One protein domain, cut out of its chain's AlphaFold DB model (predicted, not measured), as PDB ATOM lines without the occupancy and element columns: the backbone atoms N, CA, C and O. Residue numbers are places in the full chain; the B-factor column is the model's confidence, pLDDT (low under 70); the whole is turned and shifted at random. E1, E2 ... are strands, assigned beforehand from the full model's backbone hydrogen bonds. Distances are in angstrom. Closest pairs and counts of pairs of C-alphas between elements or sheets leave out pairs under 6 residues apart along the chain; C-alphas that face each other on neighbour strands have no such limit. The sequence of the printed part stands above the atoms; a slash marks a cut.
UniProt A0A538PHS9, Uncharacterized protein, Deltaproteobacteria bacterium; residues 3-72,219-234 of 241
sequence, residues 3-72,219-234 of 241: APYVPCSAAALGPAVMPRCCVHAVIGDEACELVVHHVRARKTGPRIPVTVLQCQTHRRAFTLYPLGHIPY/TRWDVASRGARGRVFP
ATOM      1  N   ALA A   3     207.120 190.753 216.842       86.88
ATOM      2  CA  ALA A   3     207.475 189.632 217.720       86.88
ATOM      3  C   ALA A   3     208.926 189.179 217.476       86.88
ATOM      4  O   ALA A   3     209.466 189.472 216.403       86.88
ATOM      5  N   PRO A   4     209.552 188.466 218.433       87.12
ATOM      6  CA  PRO A   4     210.852 187.850 218.224       87.12
ATOM      7  C   PRO A   4     210.808 186.831 217.090       87.12
ATOM      8  O   PRO A   4     209.811 186.122 216.933       87.12
ATOM      9  N   TYR A   5     211.878 186.760 216.307       87.94
ATOM     10  CA  TYR A   5     212.056 185.785 215.236       87.94
ATOM     11  C   TYR A   5     213.237 184.876 215.562       87.94
ATOM     12  O   TYR A   5     214.303 185.351 215.942       87.94
ATOM     13  N   VAL A   6     213.049 183.575 215.369       85.44
ATOM     14  CA  VAL A   6     214.076 182.545 215.557       85.44
ATOM     15  C   VAL A   6     214.175 181.673 214.307       85.44
ATOM     16  O   VAL A   6     213.224 181.616 213.517       85.44
ATOM     17  N   PRO A   7     215.308 180.986 214.091       82.69
ATOM     18  CA  PRO A   7     215.391 179.934 213.089       82.69
ATOM     19  C   PRO A   7     214.355 178.841 213.382       82.69
ATOM     20  O   PRO A   7     214.398 178.199 214.428       82.69
ATOM     21  N   CYS A   8     213.410 178.637 212.466       73.75
ATOM     22  CA  CYS A   8     212.430 177.548 212.523       73.75
ATOM     23  C   CYS A   8     212.908 176.315 211.741       73.75
ATOM     24  O   CYS A   8     212.446 175.205 211.986       73.75
ATOM     25  N   SER A   9     213.826 176.506 210.791       70.12
ATOM     26  CA  SER A   9     214.553 175.454 210.075       70.12
ATOM     27  C   SER A   9     215.875 176.017 209.537       70.12
ATOM     28  O   SER A   9     216.117 177.221 209.637       70.12
ATOM     29  N   ALA A  10     216.714 175.173 208.926       59.66
ATOM     30  CA  ALA A  10     218.034 175.557 208.408       59.66
ATOM     31  C   ALA A  10     218.026 176.755 207.429       59.66
ATOM     32  O   ALA A  10     219.059 177.389 207.241       59.66
ATOM     33  N   ALA A  11     216.878 177.085 206.821       61.44
ATOM     34  CA  ALA A  11     216.747 178.184 205.861       61.44
ATOM     35  C   ALA A  11     215.580 179.150 206.151       61.44
ATOM     36  O   ALA A  11     215.346 180.068 205.364       61.44
ATOM     37  N   ALA A  12     214.831 178.963 207.244       75.06
ATOM     38  CA  ALA A  12     213.625 179.745 207.514       75.06
ATOM     39  C   ALA A  12     213.659 180.401 208.896       75.06
ATOM     40  O   ALA A  12     213.812 179.732 209.915       75.06
ATOM     41  N   LEU A  13     213.451 181.717 208.914       83.00
ATOM     42  CA  LEU A  13     213.161 182.489 210.119       83.00
ATOM     43  C   LEU A  13     211.645 182.610 210.278       83.00
ATOM     44  O   LEU A  13     210.938 182.882 209.305       83.00
ATOM     45  N   GLY A  14     211.159 182.457 211.503       85.00
ATOM     46  CA  GLY A  14     209.750 182.632 211.836       85.00
ATOM     47  C   GLY A  14     209.565 183.142 213.261       85.00
ATOM     48  O   GLY A  14     210.537 183.246 214.012       85.00
ATOM     49  N   PRO A  15     208.333 183.507 213.643       86.50
ATOM     50  CA  PRO A  15     208.060 184.053 214.962       86.50
ATOM     51  C   PRO A  15     208.338 183.008 216.047       86.50
ATOM     52  O   PRO A  15     207.820 181.896 215.993       86.50
ATOM     53  N   ALA A  16     209.114 183.389 217.059       84.12
ATOM     54  CA  ALA A  16     209.419 182.544 218.214       84.12
ATOM     55  C   ALA A  16     208.194 182.296 219.101       84.12
ATOM     56  O   ALA A  16     208.107 181.295 219.807       84.12
ATOM     57  N   VAL A  17     207.248 183.235 219.077       79.50
ATOM     58  CA  VAL A  17     205.999 183.175 219.825       79.50
ATOM     59  C   VAL A  17     204.853 183.636 218.936       79.50
ATOM     60  O   VAL A  17     204.931 184.676 218.276       79.50
ATOM     61  N   MET A  18     203.775 182.856 218.924       84.81
ATOM     62  CA  MET A  18     202.542 183.247 218.252       84.81
ATOM     63  C   MET A  18     201.723 184.150 219.180       84.81
ATOM     64  O   MET A  18     201.537 183.808 220.351       84.81
ATOM     65  N   PRO A  19     201.234 185.304 218.695       85.81
ATOM     66  CA  PRO A  19     200.374 186.159 219.500       85.81
ATOM     67  C   PRO A  19     199.090 185.408 219.872       85.81
ATOM     68  O   PRO A  19     198.580 184.624 219.082       85.81
ATOM     69  N   ARG A  20     198.537 185.647 221.065       84.06
ATOM     70  CA  ARG A  20     197.263 185.011 221.469       84.06
ATOM     71  C   ARG A  20     196.039 185.712 220.883       84.06
ATOM     72  O   ARG A  20     194.971 185.123 220.814       84.06
ATOM     73  N   CYS A  21     196.184 186.969 220.467       85.75
ATOM     74  CA  CYS A  21     195.097 187.789 219.937       85.75
ATOM     75  C   CYS A  21     195.581 188.590 218.723       85.75
ATOM     76  O   CYS A  21     196.752 188.971 218.644       85.75
ATOM     77  N   CYS A  22     194.681 188.883 217.783       86.00
ATOM     78  CA  CYS A  22     194.990 189.776 216.668       86.00
ATOM     79  C   CYS A  22     194.951 191.255 217.097       86.00
ATOM     80  O   CYS A  22     194.541 191.591 218.206       86.00
ATOM     81  N   VAL A  23     195.337 192.160 216.190       80.31
ATOM     82  CA  VAL A  23     195.302 193.622 216.419       80.31
ATOM     83  C   VAL A  23     193.894 194.202 216.635       80.31
ATOM     84  O   VAL A  23     193.780 195.378 216.961       80.31
ATOM     85  N   HIS A  24     192.838 193.414 216.421       82.31
ATOM     86  CA  HIS A  24     191.440 193.849 216.521       82.31
ATOM     87  C   HIS A  24     190.707 193.326 217.758       82.31
ATOM     88  O   HIS A  24     189.579 193.743 217.985       82.31
ATOM     89  N   ALA A  25     191.322 192.443 218.546       80.88
ATOM     90  CA  ALA A  25     190.689 191.933 219.755       80.88
ATOM     91  C   ALA A  25     190.508 193.053 220.798       80.88
ATOM     92  O   ALA A  25     191.409 193.879 221.005       80.88
ATOM     93  N   VAL A  26     189.420 193.017 221.563       75.69
ATOM     94  CA  VAL A  26     189.093 193.925 222.678       75.69
ATOM     95  C   VAL A  26     189.609 193.369 224.011       75.69
ATOM     96  O   VAL A  26     189.787 192.162 224.180       75.69
ATOM     97  N   ILE A  27     190.008 194.253 224.935       67.19
ATOM     98  CA  ILE A  27     190.558 193.847 226.240       67.19
ATOM     99  C   ILE A  27     189.523 192.974 226.960       67.19
ATOM    100  O   ILE A  27     188.383 193.392 227.116       67.19
ATOM    101  N   GLY A  28     189.936 191.779 227.391       65.50
ATOM    102  CA  GLY A  28     189.050 190.787 228.005       65.50
ATOM    103  C   GLY A  28     188.544 189.700 227.052       65.50
ATOM    104  O   GLY A  28     188.028 188.701 227.541       65.50
ATOM    105  N   ASP A  29     188.744 189.842 225.737       70.62
ATOM    106  CA  ASP A  29     188.386 188.796 224.772       70.62
ATOM    107  C   ASP A  29     189.180 187.504 225.000       70.62
ATOM    108  O   ASP A  29     190.359 187.522 225.380       70.62
ATOM    109  N   GLU A  30     188.547 186.377 224.668       78.44
ATOM    110  CA  GLU A  30     189.221 185.088 224.555       78.44
ATOM    111  C   GLU A  30     190.336 185.111 223.492       78.44
ATOM    112  O   GLU A  30     190.424 185.986 222.619       78.44
ATOM    113  N   ALA A  31     191.234 184.123 223.567       85.50
ATOM    114  CA  ALA A  31     192.310 183.982 222.596       85.50
ATOM    115  C   ALA A  31     191.739 183.816 221.177       85.50
ATOM    116  O   ALA A  31     190.838 183.019 220.933       85.50
ATOM    117  N   CYS A  32     192.292 184.564 220.222       88.62
ATOM    118  CA  CYS A  32     191.928 184.426 218.820       88.62
ATOM    119  C   CYS A  32     192.485 183.123 218.247       88.62
ATOM    120  O   CYS A  32     193.632 182.758 218.510       88.62
ATOM    121  N   GLU A  33     191.738 182.511 217.337       91.75
ATOM    122  CA  GLU A  33     192.269 181.449 216.491       91.75
ATOM    123  C   GLU A  33     193.117 182.082 215.380       91.75
ATOM    124  O   GLU A  33     192.604 182.762 214.482       91.75
ATOM    125  N   LEU A  34     194.437 181.922 215.483       91.62
ATOM    126  CA  LEU A  34     195.402 182.486 214.545       91.62
ATOM    127  C   LEU A  34     196.122 181.382 213.784       91.62
ATOM    128  O   LEU A  34     196.728 180.499 214.384       91.62
ATOM    129  N   VAL A  35     196.138 181.504 212.461       92.69
ATOM    130  CA  VAL A  35     196.877 180.602 211.576       92.69
ATOM    131  C   VAL A  35     197.914 181.374 210.771       92.69
ATOM    132  O   VAL A  35     197.720 182.545 210.424       92.69
ATOM    133  N   VAL A  36     199.032 180.720 210.459       92.56
ATOM    134  CA  VAL A  36     199.991 181.252 209.488       92.56
ATOM    135  C   VAL A  36     199.367 181.113 208.105       92.56
ATOM    136  O   VAL A  36     199.175 180.006 207.620       92.56
ATOM    137  N   HIS A  37     199.048 182.242 207.475       91.62
ATOM    138  CA  HIS A  37     198.469 182.253 206.136       91.62
ATOM    139  C   HIS A  37     199.557 182.045 205.074       91.62
ATOM    140  O   HIS A  37     199.406 181.220 204.183       91.62
ATOM    141  N   HIS A  38     200.675 182.773 205.179       90.00
ATOM    142  CA  HIS A  38     201.897 182.508 204.411       90.00
ATOM    143  C   HIS A  38     203.095 183.275 204.983       90.00
ATOM    144  O   HIS A  38     202.950 184.234 205.747       90.00
ATOM    145  N   VAL A  39     204.293 182.893 204.539       88.94
ATOM    146  CA  VAL A  39     205.521 183.670 204.722       88.94
ATOM    147  C   VAL A  39     205.828 184.385 203.415       88.94
ATOM    148  O   VAL A  39     205.816 183.784 202.344       88.94
ATOM    149  N   ARG A  40     206.091 185.689 203.489       84.06
ATOM    150  CA  ARG A  40     206.411 186.503 202.318       84.06
ATOM    151  C   ARG A  40     207.855 186.978 202.386       84.06
ATOM    152  O   ARG A  40     208.223 187.732 203.289       84.06
ATOM    153  N   ALA A  41     208.634 186.633 201.361       78.38
ATOM    154  CA  ALA A  41     209.873 187.339 201.064       78.38
ATOM    155  C   ALA A  41     209.544 188.792 200.696       78.38
ATOM    156  O   ALA A  41     208.678 189.080 199.858       78.38
ATOM    157  N   ARG A  42     210.200 189.742 201.356       67.12
ATOM    158  CA  ARG A  42     209.961 191.162 201.104       67.12
ATOM    159  C   ARG A  42     210.718 191.604 199.856       67.12
ATOM    160  O   ARG A  42     211.932 191.483 199.791       67.12
ATOM    161  N   LYS A  43     209.987 192.183 198.895       58.94
ATOM    162  CA  LYS A  43     210.576 192.947 197.776       58.94
ATOM    163  C   LYS A  43     211.143 194.296 198.254       58.94
ATOM    164  O   LYS A  43     212.074 194.820 197.660       58.94
ATOM    165  N   THR A  44     210.579 194.845 199.335       49.00
ATOM    166  CA  THR A  44     210.989 196.080 200.024       49.00
ATOM    167  C   THR A  44     210.767 195.910 201.534       49.00
ATOM    168  O   THR A  44     209.736 195.374 201.947       49.00
ATOM    169  N   GLY A  45     211.724 196.325 202.370       54.94
ATOM    170  CA  GLY A  45     211.686 196.125 203.830       54.94
ATOM    171  C   GLY A  45     212.899 195.336 204.348       54.94
ATOM    172  O   GLY A  45     213.848 195.175 203.578       54.94
ATOM    173  N   PRO A  46     212.906 194.852 205.611       56.31
ATOM    174  CA  PRO A  46     213.979 193.995 206.107       56.31
ATOM    175  C   PRO A  46     214.220 192.828 205.154       56.31
ATOM    176  O   PRO A  46     213.267 192.242 204.641       56.31
ATOM    177  N   ARG A  47     215.487 192.437 204.973       71.38
ATOM    178  CA  ARG A  47     215.873 191.220 204.226       71.38
ATOM    179  C   ARG A  47     215.452 189.922 204.937       71.38
ATOM    180  O   ARG A  47     215.862 188.837 204.546       71.38
ATOM    181  N   ILE A  48     214.636 190.048 205.980       77.00
ATOM    182  CA  ILE A  48     214.078 188.974 206.786       77.00
ATOM    183  C   ILE A  48     212.654 188.719 206.272       77.00
ATOM    184  O   ILE A  48     211.869 189.672 206.161       77.00
ATOM    185  N   PRO A  49     212.304 187.467 205.936       82.31
ATOM    186  CA  PRO A  49     210.937 187.104 205.586       82.31
ATOM    187  C   PRO A  49     209.959 187.530 206.680       82.31
ATOM    188  O   PRO A  49     210.287 187.506 207.863       82.31
ATOM    189  N   VAL A  50     208.747 187.918 206.292       87.94
ATOM    190  CA  VAL A  50     207.699 188.273 207.255       87.94
ATOM    191  C   VAL A  50     206.570 187.263 207.231       87.94
ATOM    192  O   VAL A  50     206.169 186.785 206.167       87.94
ATOM    193  N   THR A  51     206.020 186.987 208.404       90.81
ATOM    194  CA  THR A  51     204.884 186.086 208.565       90.81
ATOM    195  C   THR A  51     203.578 186.866 208.477       90.81
ATOM    196  O   THR A  51     203.352 187.834 209.209       90.81
ATOM    197  N   VAL A  52     202.702 186.451 207.566       91.56
ATOM    198  CA  VAL A  52     201.326 186.939 207.482       91.56
ATOM    199  C   VAL A  52     200.436 185.962 208.237       91.56
ATOM    200  O   VAL A  52     200.382 184.777 207.914       91.56
ATOM    201  N   LEU A  53     199.750 186.476 209.251       92.81
ATOM    202  CA  LEU A  53     198.798 185.732 210.060       92.81
ATOM    203  C   LEU A  53     197.380 186.043 209.602       92.81
ATOM    204  O   LEU A  53     197.079 187.178 209.231       92.81
ATOM    205  N   GLN A  54     196.507 185.049 209.677       94.81
ATOM    206  CA  GLN A  54     195.070 185.219 209.530       94.81
ATOM    207  C   GLN A  54     194.401 184.878 210.855       94.81
ATOM    208  O   GLN A  54     194.600 183.803 211.414       94.81
ATOM    209  N   CYS A  55     193.619 185.823 211.364       93.62
ATOM    210  CA  CYS A  55     192.738 185.590 212.491       93.62
ATOM    211  C   CYS A  55     191.418 185.034 211.967       93.62
ATOM    212  O   CYS A  55     190.713 185.750 211.254       93.62
ATOM    213  N   GLN A  56     191.087 183.794 212.323       94.38
ATOM    214  CA  GLN A  56     189.821 183.171 211.935       94.38
ATOM    215  C   GLN A  56     188.648 183.778 212.709       94.38
ATOM    216  O   GLN A  56     187.624 184.090 212.107       94.38
ATOM    217  N   THR A  57     188.847 184.091 213.995       91.44
ATOM    218  CA  THR A  57     187.844 184.746 214.855       91.44
ATOM    219  C   THR A  57     187.341 186.068 214.264       91.44
ATOM    220  O   THR A  57     186.142 186.294 214.163       91.44
ATOM    221  N   HIS A  58     188.252 186.932 213.810       90.31
ATOM    222  CA  HIS A  58     187.919 188.263 213.283       90.31
ATOM    223  C   HIS A  58     187.945 188.342 211.750       90.31
ATOM    224  O   HIS A  58     187.770 189.423 211.191       90.31
ATOM    225  N   ARG A  59     188.212 187.220 211.065       92.81
ATOM    226  CA  ARG A  59     188.332 187.093 209.598       92.81
ATOM    227  C   ARG A  59     189.209 188.163 208.947       92.81
ATOM    228  O   ARG A  59     188.876 188.721 207.902       92.81
ATOM    229  N   ARG A  60     190.348 188.469 209.569       92.50
ATOM    230  CA  ARG A  60     191.283 189.498 209.091       92.50
ATOM    231  C   ARG A  60     192.711 188.991 209.084       92.50
ATOM    232  O   ARG A  60     193.155 188.333 210.024       92.50
ATOM    233  N   ALA A  61     193.433 189.347 208.027       92.50
ATOM    234  CA  ALA A  61     194.858 189.094 207.916       92.50
ATOM    235  C   ALA A  61     195.665 190.294 208.422       92.50
ATOM    236  O   ALA A  61     195.288 191.448 208.219       92.50
ATOM    237  N   PHE A  62     196.796 190.025 209.063       90.25
ATOM    238  CA  PHE A  62     197.740 191.046 209.495       90.25
ATOM    239  C   PHE A  62     199.173 190.520 209.416       90.25
ATOM    240  O   PHE A  62     199.428 189.319 209.461       90.25
ATOM    241  N   THR A  63     200.136 191.428 209.278       89.62
ATOM    242  CA  THR A  63     201.551 191.054 209.203       89.62
ATOM    243  C   THR A  63     202.213 191.147 210.570       89.62
ATOM    244  O   THR A  63     202.118 192.177 211.248       89.62
ATOM    245  N   LEU A  64     202.923 190.085 210.942       89.88
ATOM    246  CA  LEU A  64     203.784 190.036 212.111       89.88
ATOM    247  C   LEU A  64     205.210 190.384 211.683       89.88
ATOM    248  O   LEU A  64     205.814 189.672 210.889       89.88
ATOM    249  N   TYR A  65     205.735 191.506 212.160       89.06
ATOM    250  CA  TYR A  65     207.083 191.971 211.832       89.06
ATOM    251  C   TYR A  65     208.101 191.438 212.854       89.06
ATOM    252  O   TYR A  65     207.723 191.224 214.008       89.06
ATOM    253  N   PRO A  66     209.379 191.255 212.482       89.00
ATOM    254  CA  PRO A  66     210.423 191.002 213.468       89.00
ATOM    255  C   PRO A  66     210.590 192.188 214.430       89.00
ATOM    256  O   PRO A  66     210.178 193.314 214.119       89.00
ATOM    257  N   LEU A  67     211.195 191.949 215.595       88.38
ATOM    258  CA  LEU A  67     211.523 193.020 216.540       88.38
ATOM    259  C   LEU A  67     212.375 194.106 215.878       88.38
ATOM    260  O   LEU A  67     213.147 193.849 214.961       88.38
ATOM    261  N   GLY A  68     212.158 195.353 216.294       87.81
ATOM    262  CA  GLY A  68     212.794 196.505 215.661       87.81
ATOM    263  C   GLY A  68     212.186 196.918 214.320       87.81
ATOM    264  O   GLY A  68     212.456 198.027 213.885       87.81
ATOM    265  N   HIS A  69     211.336 196.126 213.665       88.12
ATOM    266  CA  HIS A  69     210.810 196.477 212.343       88.12
ATOM    267  C   HIS A  69     209.351 196.941 212.372       88.12
ATOM    268  O   HIS A  69     208.525 196.456 213.139       88.12
ATOM    269  N   ILE A  70     209.013 197.873 211.480       85.12
ATOM    270  CA  ILE A  70     207.673 198.467 211.346       85.12
ATOM    271  C   ILE A  70     207.143 198.302 209.912       85.12
ATOM    272  O   ILE A  70     207.936 198.053 208.995       85.12
ATOM    273  N   PRO A  71     205.824 198.463 209.673       81.62
ATOM    274  CA  PRO A  71     205.268 198.478 208.325       81.62
ATOM    275  C   PRO A  71     206.028 199.399 207.374       81.62
ATOM    276  O   PRO A  71     206.306 200.548 207.700       81.62
ATOM    277  N   TYR A  72     206.380 198.855 206.207       75.69
ATOM    278  CA  TYR A  72     207.133 199.525 205.137       75.69
ATOM    279  C   TYR A  72     208.557 200.002 205.499       75.69
ATOM    280  O   TYR A  72     209.268 200.498 204.626       75.69
ATOM    281  N   THR A 219     201.883 197.140 218.416       83.44
ATOM    282  CA  THR A 219     201.822 196.102 219.454       83.44
ATOM    283  C   THR A 219     203.057 195.220 219.344       83.44
ATOM    284  O   THR A 219     203.268 194.631 218.279       83.44
ATOM    285  N   ARG A 220     203.847 195.120 220.413       84.62
ATOM    286  CA  ARG A 220     205.012 194.236 220.530       84.62
ATOM    287  C   ARG A 220     204.670 193.037 221.402       84.62
ATOM    288  O   ARG A 220     204.369 193.199 222.576       84.62
ATOM    289  N   TRP A 221     204.782 191.837 220.855       79.50
ATOM    290  CA  TRP A 221     204.728 190.604 221.634       79.50
ATOM    291  C   TRP A 221     206.123 190.204 222.089       79.50
ATOM    292  O   TRP A 221     207.099 190.416 221.373       79.50
ATOM    293  N   ASP A 222     206.202 189.637 223.285       70.62
ATOM    294  CA  ASP A 222     207.434 189.127 223.873       70.62
ATOM    295  C   ASP A 222     207.170 187.761 224.523       70.62
ATOM    296  O   ASP A 222     206.070 187.498 225.012       70.62
ATOM    297  N   VAL A 223     208.182 186.892 224.522       62.03
ATOM    298  CA  VAL A 223     208.129 185.526 225.060       62.03
ATOM    299  C   VAL A 223     207.856 185.533 226.563       62.03
ATOM    300  O   VAL A 223     207.165 184.642 227.054       62.03
ATOM    301  N   ALA A 224     208.342 186.543 227.297       58.34
ATOM    302  CA  ALA A 224     208.079 186.684 228.731       58.34
ATOM    303  C   ALA A 224     206.615 187.049 229.035       58.34
ATOM    304  O   ALA A 224     206.121 186.803 230.133       58.34
ATOM    305  N   SER A 225     205.875 187.562 228.047       54.50
ATOM    306  CA  SER A 225     204.487 188.012 228.197       54.50
ATOM    307  C   SER A 225     203.480 186.853 228.178       54.50
ATOM    308  O   SER A 225     202.355 187.055 227.731       54.50
ATOM    309  N   ARG A 226     203.852 185.647 228.653       45.19
ATOM    310  CA  ARG A 226     203.140 184.348 228.502       45.19
ATOM    311  C   ARG A 226     201.641 184.323 228.875       45.19
ATOM    312  O   ARG A 226     200.998 183.295 228.688       45.19
ATOM    313  N   GLY A 227     201.054 185.420 229.349       45.97
ATOM    314  CA  GLY A 227     199.616 185.564 229.575       45.97
ATOM    315  C   GLY A 227     199.002 186.943 229.298       45.97
ATOM    316  O   GLY A 227     197.781 187.030 229.289       45.97
ATOM    317  N   ALA A 228     199.778 188.001 229.036       51.12
ATOM    318  CA  ALA A 228     199.255 189.362 228.868       51.12
ATOM    319  C   ALA A 228     199.466 189.849 227.431       51.12
ATOM    320  O   ALA A 228     200.467 189.507 226.799       51.12
ATOM    321  N   ARG A 229     198.509 190.625 226.897       58.97
ATOM    322  CA  ARG A 229     198.616 191.263 225.573       58.97
ATOM    323  C   ARG A 229     200.014 191.851 225.387       58.97
ATOM    324  O   ARG A 229     200.546 192.470 226.305       58.97
ATOM    325  N   GLY A 230     200.585 191.679 224.194       62.38
ATOM    326  CA  GLY A 230     201.831 192.354 223.841       62.38
ATOM    327  C   GLY A 230     201.777 193.853 224.177       62.38
ATOM    328  O   GLY A 230     200.712 194.466 224.097       62.38
ATOM    329  N   ARG A 231     202.913 194.451 224.551       75.75
ATOM    330  CA  ARG A 231     203.023 195.878 224.889       75.75
ATOM    331  C   ARG A 231     202.470 196.736 223.748       75.75
ATOM    332  O   ARG A 231     202.884 196.576 222.598       75.75
ATOM    333  N   VAL A 232     201.528 197.627 224.059       79.81
ATOM    334  CA  VAL A 232     200.868 198.503 223.080       79.81
ATOM    335  C   VAL A 232     201.425 199.920 223.183       79.81
ATOM    336  O   VAL A 232     201.484 200.506 224.260       79.81
ATOM    337  N   PHE A 233     201.788 200.481 222.037       80.75
ATOM    338  CA  PHE A 233     202.278 201.841 221.863       80.75
ATOM    339  C   PHE A 233     201.281 202.597 220.978       80.75
ATOM    340  O   PHE A 233     201.294 202.403 219.758       80.75
ATOM    341  N   PRO A 234     200.367 203.389 221.562       75.31
ATOM    342  CA  PRO A 234     199.329 204.081 220.806       75.31
ATOM    343  C   PRO A 234     199.928 205.171 219.910       75.31
ATOM    344  O   PRO A 234     200.797 205.931 220.337       75.31
TER     345      PRO A 234
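AT A GLANCE: This is residues 3 to 72 and 219 to 234 of the 241 residues of an uncharacterized protein of Deltaproteobacteria bacterium (UniProt A0A538PHS9). Little regular structure: a strongly twisted meander of three strands, E3 E4 E5, each the antiparallel neighbour of the one before, has the small hairpin E1 and E2 near one end, and long loops. The 86 printed residues, with six named strands, E1 to E6, and no named helix, are all strand by class, though 32 residues are in named elements. The whole is compact, radius of gyration of the C-alphas 12.8 A, spanning 37 by 27 by 26 A.

HOW THE PARTS SIT: E1, residues 5 to 9, and E2, residues 12 to 15, form an antiparallel hairpin; N 6 and O 14, 2.9 A apart, are within hydrogen-bond range. So are N 37 and O 52, 2.9 A, between E3, residues 34 to 40, and E4, residues 50 to 55, and N 62 and O 53, 2.9 A, between E5, residues 60 to 66, and E4. E6, residues 231 to 233, pairs with no named strand.

IN THESE COORDINATES: E1 begins at C-alpha 5 (212.056, 185.785, 215.236); E6 ends at C-alpha 233 (202.278, 201.841, 221.863). E5 measures 19.7 A.

THE WHOLE: Residues 73 to 218 are not printed; C-alphas 72 and 219 are 15.6 A apart. The link E2 to E3 is long. Residues 223 to 230, among others, have pLDDT under 70.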